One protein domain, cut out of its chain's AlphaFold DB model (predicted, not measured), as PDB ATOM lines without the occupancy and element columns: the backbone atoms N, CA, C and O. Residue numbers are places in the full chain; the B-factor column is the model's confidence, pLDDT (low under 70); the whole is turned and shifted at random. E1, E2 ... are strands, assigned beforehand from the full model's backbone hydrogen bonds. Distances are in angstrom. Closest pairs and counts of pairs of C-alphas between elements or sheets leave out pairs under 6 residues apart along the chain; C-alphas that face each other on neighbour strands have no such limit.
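What this domain is: This is residues 583 to 660 of the 661 residues of an uncharacterized protein of Gemmatimonadetes bacterium (UniProt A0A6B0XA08). What shape do these coordinates make? They make a sandwich of two antiparallel sheets face to face, with the strands of the one at 16 degrees to those of the other. What forms each layer? One sheet has the order E1, E4, E5, E8, E9, the other E2, E3, E6, E7, and the chain changes sheets at the links E1 to E2, E3 to E4, E5 to E6 and E7 to E8. How much is printed? The printed part has 78 residues with nine named strands, E1 to E9 in order, and no named helix, which is the class all strand. The whole is compact, with a radius of gyration of the C-alphas of 11.0 A and spans of 33 by 22 by 16 A.

How they stand to each other: How is the sheet that holds the first residue built? Edge strand E1, residues 583 to 586, is antiparallel to E4, residues 605 to 609, with N 584 and O 607 3.0 A apart. E4 and E5, residues 615 to 620, form a hairpin, with N 608 and O 617 at 2.8 A. E5 is antiparallel to E8, residues 645 to 650, with N 618 and O 647 at 2.8 A, and E8 forms a hairpin with edge strand E9, residues 653 to 658, with N 648 and O 655 at 2.8 A. And the other sheet? Edge strand E2, residues 590 to 593, and E3, residues 596 to 600, form a hairpin, with N 591 and O 598 at 3.0 A. E3 is antiparallel to E6, residues 626 to 632, with N 599 and O 629 at 2.9 A, and E6 forms a hairpin with edge strand E7, residues 635 to 642, with N 630 and O 637 at 2.8 A. How near do the sheets come? Their facing parts are 8.4 A centre to centre; among the closest C-alphas are Arg 584 of E1 and Val 591 of E2, 6.4 A apart, and Met 642 of E7 and Ala 658 of E9, 6.4 A apart. E1 and E7, for instance, are apart.

Where its parts are: Where does the first strand begin and the last one end? C-alpha 583 of E1 is at (-9.498, 90.572, 165.535), and C-alpha 658 of E9 is at (-10.082, 80.033, 148.843). How long are the strands? From first to last C-alpha, E1 and E2 measure 10.6 A each, E3 and E4 13.6 A each, and E5 17.1 A. E6 measures 19.3 A, E7 19.6 A, E8 16.5 A and E9 16.3 A.

The domain as a whole: How large is it? The two C-alphas farthest apart, those of Gly 612 and Glu 624, are 33.1 A apart. Are there cuts or long links? The printed part has no cut, and the links between successive strands are tight. Is confidence low anywhere? The mean pLDDT of the printed part is 96.0, and no printed residue is under 70.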
ATOM      1  N   ALA A 583     -10.186  90.730 166.813       97.50
ATOM      2  CA  ALA A 583      -9.498  90.572 165.535       97.50
ATOM      3  C   ALA A 583      -8.194  91.374 165.438       97.50
ATOM      4  O   ALA A 583      -8.033  92.418 166.071       97.50
ATOM      5  N   ARG A 584      -7.264  90.872 164.618       97.88
ATOM      6  CA  ARG A 584      -6.054  91.585 164.186       97.88
ATOM      7  C   ARG A 584      -5.798  91.388 162.698       97.88
ATOM      8  O   ARG A 584      -6.044  90.302 162.173       97.88
ATOM      9  N   GLN A 585      -5.245  92.409 162.050       97.56
ATOM     10  CA  GLN A 585      -4.799  92.372 160.655       97.56
ATOM     11  C   GLN A 585      -3.369  92.909 160.537       97.56
ATOM     12  O   GLN A 585      -3.003  93.858 161.226       97.56
ATOM     13  N   SER A 586      -2.560  92.310 159.662       95.44
ATOM     14  CA  SER A 586      -1.186  92.749 159.401       95.44
ATOM     15  C   SER A 586      -0.782  92.516 157.949       95.44
ATOM     16  O   SER A 586      -1.174  91.526 157.328       95.44
ATOM     17  N   ALA A 587       0.091  93.387 157.441       94.50
ATOM     18  CA  ALA A 587       0.747  93.234 156.144       94.50
ATOM     19  C   ALA A 587       1.882  92.191 156.153       94.50
ATOM     20  O   ALA A 587       2.302  91.739 155.094       94.50
ATOM     21  N   SER A 588       2.381  91.795 157.330       90.19
ATOM     22  CA  SER A 588       3.584  90.954 157.478       90.19
ATOM     23  C   SER A 588       3.371  89.457 157.214       90.19
ATOM     24  O   SER A 588       4.337  88.701 157.215       90.19
ATOM     25  N   GLY A 589       2.122  89.022 157.008       93.75
ATOM     26  CA  GLY A 589       1.772  87.603 156.885       93.75
ATOM     27  C   GLY A 589       1.597  86.887 158.228       93.75
ATOM     28  O   GLY A 589       1.200  85.728 158.237       93.75
ATOM     29  N   GLN A 590       1.819  87.559 159.367       97.38
ATOM     30  CA  GLN A 590       1.635  86.967 160.692       97.38
ATOM     31  C   GLN A 590       0.762  87.831 161.609       97.38
ATOM     32  O   GLN A 590       0.958  89.040 161.725       97.38
ATOM     33  N   VAL A 591      -0.184  87.196 162.304       97.69
ATOM     34  CA  VAL A 591      -1.009  87.812 163.358       97.69
ATOM     35  C   VAL A 591      -1.274  86.811 164.481       97.69
ATOM     36  O   VAL A 591      -1.281  85.602 164.264       97.69
ATOM     37  N   SER A 592      -1.489  87.296 165.705       97.50
ATOM     38  CA  SER A 592      -1.852  86.453 166.854       97.50
ATOM     39  C   SER A 592      -2.929  87.109 167.705       97.50
ATOM     40  O   SER A 592      -2.851  88.302 167.998       97.50
ATOM     41  N   ILE A 593      -3.931  86.332 168.112       96.12
ATOM     42  CA  ILE A 593      -5.034  86.792 168.958       96.12
ATOM     43  C   ILE A 593      -5.720  85.618 169.658       96.12
ATOM     44  O   ILE A 593      -5.861  84.543 169.084       96.12
ATOM     45  N   GLY A 594      -6.144  85.806 170.911       88.88
ATOM     46  CA  GLY A 594      -6.932  84.800 171.636       88.88
ATOM     47  C   GLY A 594      -6.230  83.448 171.838       88.88
ATOM     48  O   GLY A 594      -6.905  82.437 171.974       88.88
ATOM     49  N   GLY A 595      -4.892  83.408 171.830       92.12
ATOM     50  CA  GLY A 595      -4.123  82.158 171.889       92.12
ATOM     51  C   GLY A 595      -4.015  81.411 170.554       92.12
ATOM     52  O   GLY A 595      -3.469  80.312 170.533       92.12
ATOM     53  N   ALA A 596      -4.507  82.000 169.462       97.19
ATOM     54  CA  ALA A 596      -4.315  81.524 168.102       97.19
ATOM     55  C   ALA A 596      -3.295  82.387 167.348       97.19
ATOM     56  O   ALA A 596      -3.176  83.594 167.590       97.19
ATOM     57  N   THR A 597      -2.598  81.770 166.398       98.31
ATOM     58  CA  THR A 597      -1.596  82.408 165.544       98.31
ATOM     59  C   THR A 597      -1.831  81.997 164.099       98.31
ATOM     60  O   THR A 597      -1.896  80.816 163.777       98.31
ATOM     61  N   LEU A 598      -1.940  82.984 163.216       98.50
ATOM     62  CA  LEU A 598      -1.994  82.792 161.774       98.50
ATOM     63  C   LEU A 598      -0.655  83.218 161.183       98.50
ATOM     64  O   LEU A 598      -0.196  84.326 161.458       98.50
ATOM     65  N   THR A 599      -0.055  82.346 160.378       98.31
ATOM     66  CA  THR A 599       1.180  82.615 159.637       98.31
ATOM     67  C   THR A 599       1.002  82.222 158.173       98.31
ATOM     68  O   THR A 599       0.581  81.107 157.877       98.31
ATOM     69  N   CYS A 600       1.354  83.130 157.276       97.81
ATOM     70  CA  CYS A 600       1.439  82.941 155.835       97.81
ATOM     71  C   CYS A 600       2.798  83.461 155.347       97.81
ATOM     72  O   CYS A 600       3.329  84.422 155.908       97.81
ATOM     73  N   ASP A 601       3.342  82.882 154.273       96.06
ATOM     74  CA  ASP A 601       4.585  83.375 153.647       96.06
ATOM     75  C   ASP A 601       4.430  84.784 153.052       96.06
ATOM     76  O   ASP A 601       5.412  85.502 152.842       96.06
ATOM     77  N   LYS A 602       3.188  85.167 152.742       94.94
ATOM     78  CA  LYS A 602       2.807  86.459 152.173       94.94
ATOM     79  C   LYS A 602       1.684  87.089 152.987       94.94
ATOM     80  O   LYS A 602       0.840  86.402 153.558       94.94
ATOM     81  N   GLY A 603       1.656  88.417 152.999       93.31
ATOM     82  CA  GLY A 603       0.548  89.198 153.537       93.31
ATOM     83  C   GLY A 603      -0.283  89.893 152.449       93.31
ATOM     84  O   GLY A 603       0.051  89.814 151.265       93.31
ATOM     85  N   PRO A 604      -1.347  90.601 152.854       96.06
ATOM     86  CA  PRO A 604      -1.802  90.732 154.238       96.06
ATOM     87  C   PRO A 604      -2.667  89.555 154.702       96.06
ATOM     88  O   PRO A 604      -3.273  88.834 153.906       96.06
ATOM     89  N   VAL A 605      -2.742  89.401 156.022       97.75
ATOM     90  CA  VAL A 605      -3.578  88.405 156.697       97.75
ATOM     91  C   VAL A 605      -4.379  89.047 157.817       97.75
ATOM     92  O   VAL A 605      -3.923  90.005 158.447       97.75
ATOM     93  N   TRP A 606      -5.551  88.492 158.107       98.00
ATOM     94  CA  TRP A 606      -6.294  88.816 159.320       98.00
ATOM     95  C   TRP A 606      -6.795  87.559 160.021       98.00
ATOM     96  O   TRP A 606      -7.054  86.532 159.393       98.00
ATOM     97  N   LEU A 607      -6.908  87.653 161.343       98.50
ATOM     98  CA  LEU A 607      -7.374  86.588 162.221       98.50
ATOM     99  C   LEU A 607      -8.421  87.152 163.177       98.50
ATOM    100  O   LEU A 607      -8.182  88.160 163.840       98.50
ATOM    101  N   CYS A 608      -9.562  86.477 163.248       98.25
ATOM    102  CA  CYS A 608     -10.642  86.740 164.184       98.25
ATOM    103  C   CYS A 608     -10.776  85.561 165.156       98.25
ATOM    104  O   CYS A 608     -10.928  84.419 164.722       98.25
ATOM    105  N   ALA A 609     -10.733  85.840 166.457       97.19
ATOM    106  CA  ALA A 609     -11.105  84.912 167.517       97.19
ATOM    107  C   ALA A 609     -12.529  85.250 167.972       97.19
ATOM    108  O   ALA A 609     -12.747  86.228 168.691       97.19
ATOM    109  N   CYS A 610     -13.511  84.460 167.533       95.62
ATOM    110  CA  CYS A 610     -14.907  84.706 167.877       95.62
ATOM    111  C   CYS A 610     -15.128  84.584 169.400       95.62
ATOM    112  O   CYS A 610     -14.473  83.768 170.066       95.62
ATOM    113  N   PRO A 611     -16.066  85.364 169.976       92.56
ATOM    114  CA  PRO A 611     -16.387  85.294 171.397       92.56
ATOM    115  C   PRO A 611     -16.678  83.860 171.858       92.56
ATOM    116  O   PRO A 611     -17.334  83.085 171.168       92.56
ATOM    117  N   GLY A 612     -16.175  83.500 173.040       85.50
ATOM    118  CA  GLY A 612     -16.328  82.152 173.600       85.50
ATOM    119  C   GLY A 612     -15.257  81.140 173.175       85.50
ATOM    120  O   GLY A 612     -15.262  80.032 173.700       85.50
ATOM    121  N   GLY A 613     -14.324  81.501 172.281       82.19
ATOM    122  CA  GLY A 613     -13.117  80.707 171.991       82.19
ATOM    123  C   GLY A 613     -13.354  79.408 171.211       82.19
ATOM    124  O   GLY A 613     -12.476  78.551 171.169       82.19
ATOM    125  N   LYS A 614     -14.539  79.255 170.611       88.00
ATOM    126  CA  LYS A 614     -14.955  78.055 169.866       88.00
ATOM    127  C   LYS A 614     -14.623  78.105 168.377       88.00
ATOM    128  O   LYS A 614     -14.488  77.061 167.749       88.00
ATOM    129  N   ARG A 615     -14.484  79.313 167.826       95.94
ATOM    130  CA  ARG A 615     -14.329  79.548 166.393       95.94
ATOM    131  C   ARG A 615     -13.222  80.559 166.122       95.94
ATOM    132  O   ARG A 615     -13.184  81.621 166.744       95.94
ATOM    133  N   TYR A 616     -12.361  80.229 165.167       97.94
ATOM    134  CA  TYR A 616     -11.315  81.104 164.650       97.94
ATOM    135  C   TYR A 616     -11.477  81.242 163.140       97.94
ATOM    136  O   TYR A 616     -11.682  80.254 162.434       97.94
ATOM    137  N   VAL A 617     -11.383  82.471 162.644       98.06
ATOM    138  CA  VAL A 617     -11.482  82.772 161.214       98.06
ATOM    139  C   VAL A 617     -10.197  83.442 160.770       98.06
ATOM    140  O   VAL A 617      -9.901  84.560 161.183       98.06
ATOM    141  N   ALA A 618      -9.442  82.744 159.932       98.31
ATOM    142  CA  ALA A 618      -8.249  83.243 159.275       98.31
ATOM    143  C   ALA A 618      -8.574  83.643 157.839       98.31
ATOM    144  O   ALA A 618      -9.392  83.004 157.173       98.31
ATOM    145  N   ALA A 619      -7.898  84.663 157.330       98.06
ATOM    146  CA  ALA A 619      -7.997  85.024 155.930       98.06
ATOM    147  C   ALA A 619      -6.694  85.586 155.387       98.06
ATOM    148  O   ALA A 619      -5.895  86.189 156.107       98.06
ATOM    149  N   TYR A 620      -6.559  85.440 154.079       98.00
ATOM    150  CA  TYR A 620      -5.504  86.024 153.276       98.00
ATOM    151  C   TYR A 620      -6.153  86.734 152.084       98.00
ATOM    152  O   TYR A 620      -6.950  86.130 151.361       98.00
ATOM    153  N   SER A 621      -5.848  88.020 151.892       95.44
ATOM    154  CA  SER A 621      -6.401  88.843 150.800       95.44
ATOM    155  C   SER A 621      -5.392  89.180 149.700       95.44
ATOM    156  O   SER A 621      -5.776  89.748 148.677       95.44
ATOM    157  N   GLY A 622      -4.137  88.739 149.845       93.69
ATOM    158  CA  GLY A 622      -3.069  89.011 148.886       93.69
ATOM    159  C   GLY A 622      -3.282  88.394 147.497       93.69
ATOM    160  O   GLY A 622      -4.111  87.506 147.281       93.69
ATOM    161  N   ILE A 623      -2.526  88.911 146.524       92.19
ATOM    162  CA  ILE A 623      -2.671  88.586 145.094       92.19
ATOM    163  C   ILE A 623      -1.986  87.259 144.742       92.19
ATOM    164  O   ILE A 623      -2.498  86.501 143.919       92.19
ATOM    165  N   GLU A 624      -0.823  87.004 145.341       93.44
ATOM    166  CA  GLU A 624       0.008  85.825 145.081       93.44
ATOM    167  C   GLU A 624      -0.526  84.597 145.828       93.44
ATOM    168  O   GLU A 624      -1.233  84.740 146.825       93.44
ATOM    169  N   MET A 625      -0.165  83.391 145.386       96.12
ATOM    170  CA  MET A 625      -0.359  82.191 146.208       96.12
ATOM    171  C   MET A 625       0.562  82.249 147.440       96.12
ATOM    172  O   MET A 625       1.653  82.821 147.385       96.12
ATOM    173  N   THR A 626       0.132  81.650 148.545       97.06
ATOM    174  CA  THR A 626       0.867  81.570 149.812       97.06
ATOM    175  C   THR A 626       0.629  80.222 150.487       97.06
ATOM    176  O   THR A 626      -0.379  79.569 150.225       97.06
ATOM    177  N   SER A 627       1.513  79.824 151.401       97.19
ATOM    178  CA  SER A 627       1.144  78.860 152.440       97.19
ATOM    179  C   SER A 627       0.276  79.532 153.508       97.19
ATOM    180  O   SER A 627       0.326  80.757 153.674       97.19
ATOM    181  N   LEU A 628      -0.515  78.738 154.228       97.88
ATOM    182  CA  LEU A 628      -1.253  79.172 155.409       97.88
ATOM    183  C   LEU A 628      -1.086  78.146 156.524       97.88
ATOM    184  O   LEU A 628      -1.338  76.957 156.333       97.88
ATOM    185  N   ARG A 629      -0.727  78.628 157.712       98.44
ATOM    186  CA  ARG A 629      -0.692  77.858 158.951       98.44
ATOM    187  C   ARG A 629      -1.467  78.596 160.034       98.44
ATOM    188  O   ARG A 629      -1.066  79.677 160.465       98.44
ATOM    189  N   LEU A 630      -2.574  78.004 160.465       98.50
ATOM    190  CA  LEU A 630      -3.416  78.491 161.550       98.50
ATOM    191  C   LEU A 630      -3.250  77.575 162.764       98.50
ATOM    192  O   LEU A 630      -3.720  76.440 162.770       98.50
ATOM    193  N   GLU A 631      -2.594  78.087 163.796       98.31
ATOM    194  CA  GLU A 631      -2.504  77.463 165.112       98.31
ATOM    195  C   GLU A 631      -3.635  77.977 165.988       98.31
ATOM    196  O   GLU A 631      -3.781  79.185 166.168       98.31
ATOM    197  N   VAL A 632      -4.410  77.069 166.564       96.94
ATOM    198  CA  VAL A 632      -5.448  77.376 167.551       96.94
ATOM    199  C   VAL A 632      -5.195  76.535 168.806       96.94
ATOM    200  O   VAL A 632      -4.413  75.582 168.763       96.94
ATOM    201  N   PRO A 633      -5.821  76.844 169.955       94.12
ATOM    202  CA  PRO A 633      -5.626  76.051 171.164       94.12
ATOM    203  C   PRO A 633      -5.938  74.558 170.954       94.12
ATOM    204  O   PRO A 633      -7.095  74.151 170.892       94.12
ATOM    205  N   GLY A 634      -4.885  73.739 170.882       92.25
ATOM    206  CA  GLY A 634      -4.977  72.283 170.758       92.25
ATOM    207  C   GLY A 634      -5.084  71.729 169.334       92.25
ATOM    208  O   GLY A 634      -5.200  70.513 169.206       92.25
ATOM    209  N   ASP A 635      -5.022  72.561 168.289       96.88
ATOM    210  CA  ASP A 635      -5.127  72.110 166.894       96.88
ATOM    211  C   ASP A 635      -4.307  72.992 165.934       96.88
ATOM    212  O   ASP A 635      -3.968  74.137 166.245       96.88
ATOM    213  N   VAL A 636      -3.965  72.454 164.764       97.62
ATOM    214  CA  VAL A 636      -3.201  73.157 163.725       97.62
ATOM    215  C   VAL A 636      -3.785  72.830 162.355       97.62
ATOM    216  O   VAL A 636      -3.874  71.667 161.966       97.62
ATOM    217  N   VAL A 637      -4.131  73.869 161.594       97.75
ATOM    218  CA  VAL A 637      -4.597  73.763 160.207       97.75
ATOM    219  C   VAL A 637      -3.504  74.269 159.273       97.75
ATOM    220  O   VAL A 637      -3.074  75.416 159.390       97.75
ATOM    221  N   GLU A 638      -3.075  73.434 158.328       97.62
ATOM    222  CA  GLU A 638      -2.035  73.770 157.350       97.62
ATOM    223  C   GLU A 638      -2.549  73.595 155.919       97.62
ATOM    224  O   GLU A 638      -3.112  72.559 155.558       97.62
ATOM    225  N   LEU A 639      -2.323  74.613 155.092       97.25
ATOM    226  CA  LEU A 639      -2.502  74.585 153.647       97.25
ATOM    227  C   LEU A 639      -1.155  74.919 153.011       97.25
ATOM    228  O   LEU A 639      -0.589  75.985 153.254       97.25
ATOM    229  N   THR A 640      -0.634  74.005 152.195       96.00
ATOM    230  CA  THR A 640       0.662  74.197 151.527       96.00
ATOM    231  C   THR A 640       0.622  75.323 150.504       96.00
ATOM    232  O   THR A 640       1.634  75.980 150.287       96.00
ATOM    233  N   GLU A 641      -0.533  75.534 149.873       96.56
ATOM    234  CA  GLU A 641      -0.718  76.544 148.841       96.56
ATOM    235  C   GLU A 641      -2.192  76.969 148.756       96.56
ATOM    236  O   GLU A 641      -3.088  76.132 148.638       96.56
ATOM    237  N   MET A 642      -2.443  78.274 148.822       97.12
ATOM    238  CA  MET A 642      -3.741  78.906 148.592       97.12
ATOM    239  C   MET A 642      -3.561  80.342 148.095       97.12
ATOM    240  O   MET A 642      -2.599  81.022 148.442       97.12
ATOM    241  N   GLY A 643      -4.504  80.823 147.298       97.56
ATOM    242  CA  GLY A 643      -4.663  82.236 146.990       97.56
ATOM    243  C   GLY A 643      -5.607  82.905 147.985       97.56
ATOM    244  O   GLY A 643      -5.853  82.411 149.084       97.56
ATOM    245  N   THR A 644      -6.175  84.039 147.581       98.12
ATOM    246  CA  THR A 644      -7.158  84.779 148.381       98.12
ATOM    247  C   THR A 644      -8.297  83.895 148.883       98.12
ATOM    248  O   THR A 644      -8.871  83.128 148.106       98.12
ATOM    249  N   GLY A 645      -8.659  84.047 150.156       98.12
ATOM    250  CA  GLY A 645      -9.748  83.291 150.758       98.12
ATOM    251  C   GLY A 645      -9.788  83.343 152.278       98.12
ATOM    252  O   GLY A 645      -9.051  84.091 152.923       98.12
ATOM    253  N   THR A 646     -10.653  82.502 152.841       98.25
ATOM    254  CA  THR A 646     -10.849  82.334 154.284       98.25
ATOM    255  C   THR A 646     -10.740  80.867 154.702       98.25
ATOM    256  O   THR A 646     -11.126  79.955 153.964       98.25
ATOM    257  N   VAL A 647     -10.227  80.650 155.910       98.31
ATOM    258  CA  VAL A 647     -10.163  79.361 156.604       98.31
ATOM    259  C   VAL A 647     -10.859  79.528 157.947       98.31
ATOM    260  O   VAL A 647     -10.465  80.357 158.766       98.31
ATOM    261  N   ILE A 648     -11.914  78.751 158.165       98.00
ATOM    262  CA  ILE A 648     -12.697  78.758 159.397       98.00
ATOM    263  C   ILE A 648     -12.404  77.462 160.140       98.00
ATOM    264  O   ILE A 648     -12.648  76.379 159.607       98.00
ATOM    265  N   TRP A 649     -11.917  77.589 161.367       97.88
ATOM    266  CA  TRP A 649     -11.859  76.507 162.338       97.88
ATOM    267  C   TRP A 649     -12.993  76.689 163.347       97.88
ATOM    268  O   TRP A 649     -13.155  77.779 163.897       97.88
ATOM    269  N   ASP A 650     -13.781  75.645 163.585       96.31
ATOM    270  CA  ASP A 650     -14.937  75.658 164.485       96.31
ATOM    271  C   ASP A 650     -15.015  74.339 165.262       96.31
ATOM    272  O   ASP A 650     -15.410  73.309 164.715       96.31
ATOM    273  N   GLU A 651     -14.561  74.354 166.517       93.25
ATOM    274  CA  GLU A 651     -14.527  73.187 167.416       93.25
ATOM    275  C   GLU A 651     -13.965  71.904 166.749       93.25
ATOM    276  O   GLU A 651     -14.503  70.806 166.904       93.25
ATOM    277  N   GLY A 652     -12.871  72.040 165.987       93.00
ATOM    278  CA  GLY A 652     -12.195  70.945 165.273       93.00
ATOM    279  C   GLY A 652     -12.706  70.676 163.851       93.00
ATOM    280  O   GLY A 652     -12.132  69.854 163.136       93.00
ATOM    281  N   GLN A 653     -13.764  71.356 163.402       96.12
ATOM    282  CA  GLN A 653     -14.198  71.329 162.005       96.12
ATOM    283  C   GLN A 653     -13.518  72.443 161.213       96.12
ATOM    284  O   GLN A 653     -13.510  73.597 161.634       96.12
ATOM    285  N   VAL A 654     -12.981  72.108 160.039       97.12
ATOM    286  CA  VAL A 654     -12.295  73.063 159.161       97.12
ATOM    287  C   VAL A 654     -13.094  73.264 157.882       97.12
ATOM    288  O   VAL A 654     -13.424  72.304 157.183       97.12
ATOM    289  N   LYS A 655     -13.367  74.526 157.544       97.44
ATOM    290  CA  LYS A 655     -13.949  74.933 156.265       97.44
ATOM    291  C   LYS A 655     -13.004  75.893 155.553       97.44
ATOM    292  O   LYS A 655     -12.594  76.897 156.128       97.44
ATOM    293  N   VAL A 656     -12.707  75.602 154.290       97.62
ATOM    294  CA  VAL A 656     -11.847  76.427 153.433       97.62
ATOM    295  C   VAL A 656     -12.674  76.966 152.270       97.62
ATOM    296  O   VAL A 656     -13.345  76.201 151.580       97.62
ATOM    297  N   GLU A 657     -12.624  78.277 152.056       97.50
ATOM    298  CA  GLU A 657     -13.141  78.947 150.861       97.50
ATOM    299  C   GLU A 657     -12.040  79.864 150.326       97.50
ATOM    300  O   GLU A 657     -11.870  80.989 150.797       97.50
ATOM    301  N   ALA A 658     -11.249  79.352 149.383       97.75
ATOM    302  CA  ALA A 658     -10.082  80.033 148.843       97.75
ATOM    303  C   ALA A 658      -9.841  79.665 147.382       97.75
ATOM    304  O   ALA A 658     -10.291  78.619 146.913       97.75
ATOM    305  N   ILE A 659      -9.113  80.525 146.672       97.75
ATOM    306  CA  ILE A 659      -8.567  80.191 145.356       97.75
ATOM    307  C   ILE A 659      -7.524  79.086 145.565       97.75
ATOM    308  O   ILE A 659      -6.564  79.284 146.306       97.75
ATOM    309  N   LEU A 660      -7.726  77.925 144.949       92.25
ATOM    310  CA  LEU A 660      -6.828  76.769 145.043       92.25
ATOM    311  C   LEU A 660      -6.079  76.571 143.711       92.25
ATOM    312  O   LEU A 660      -6.591  77.021 142.682       92.25
TER     313      LEU A 660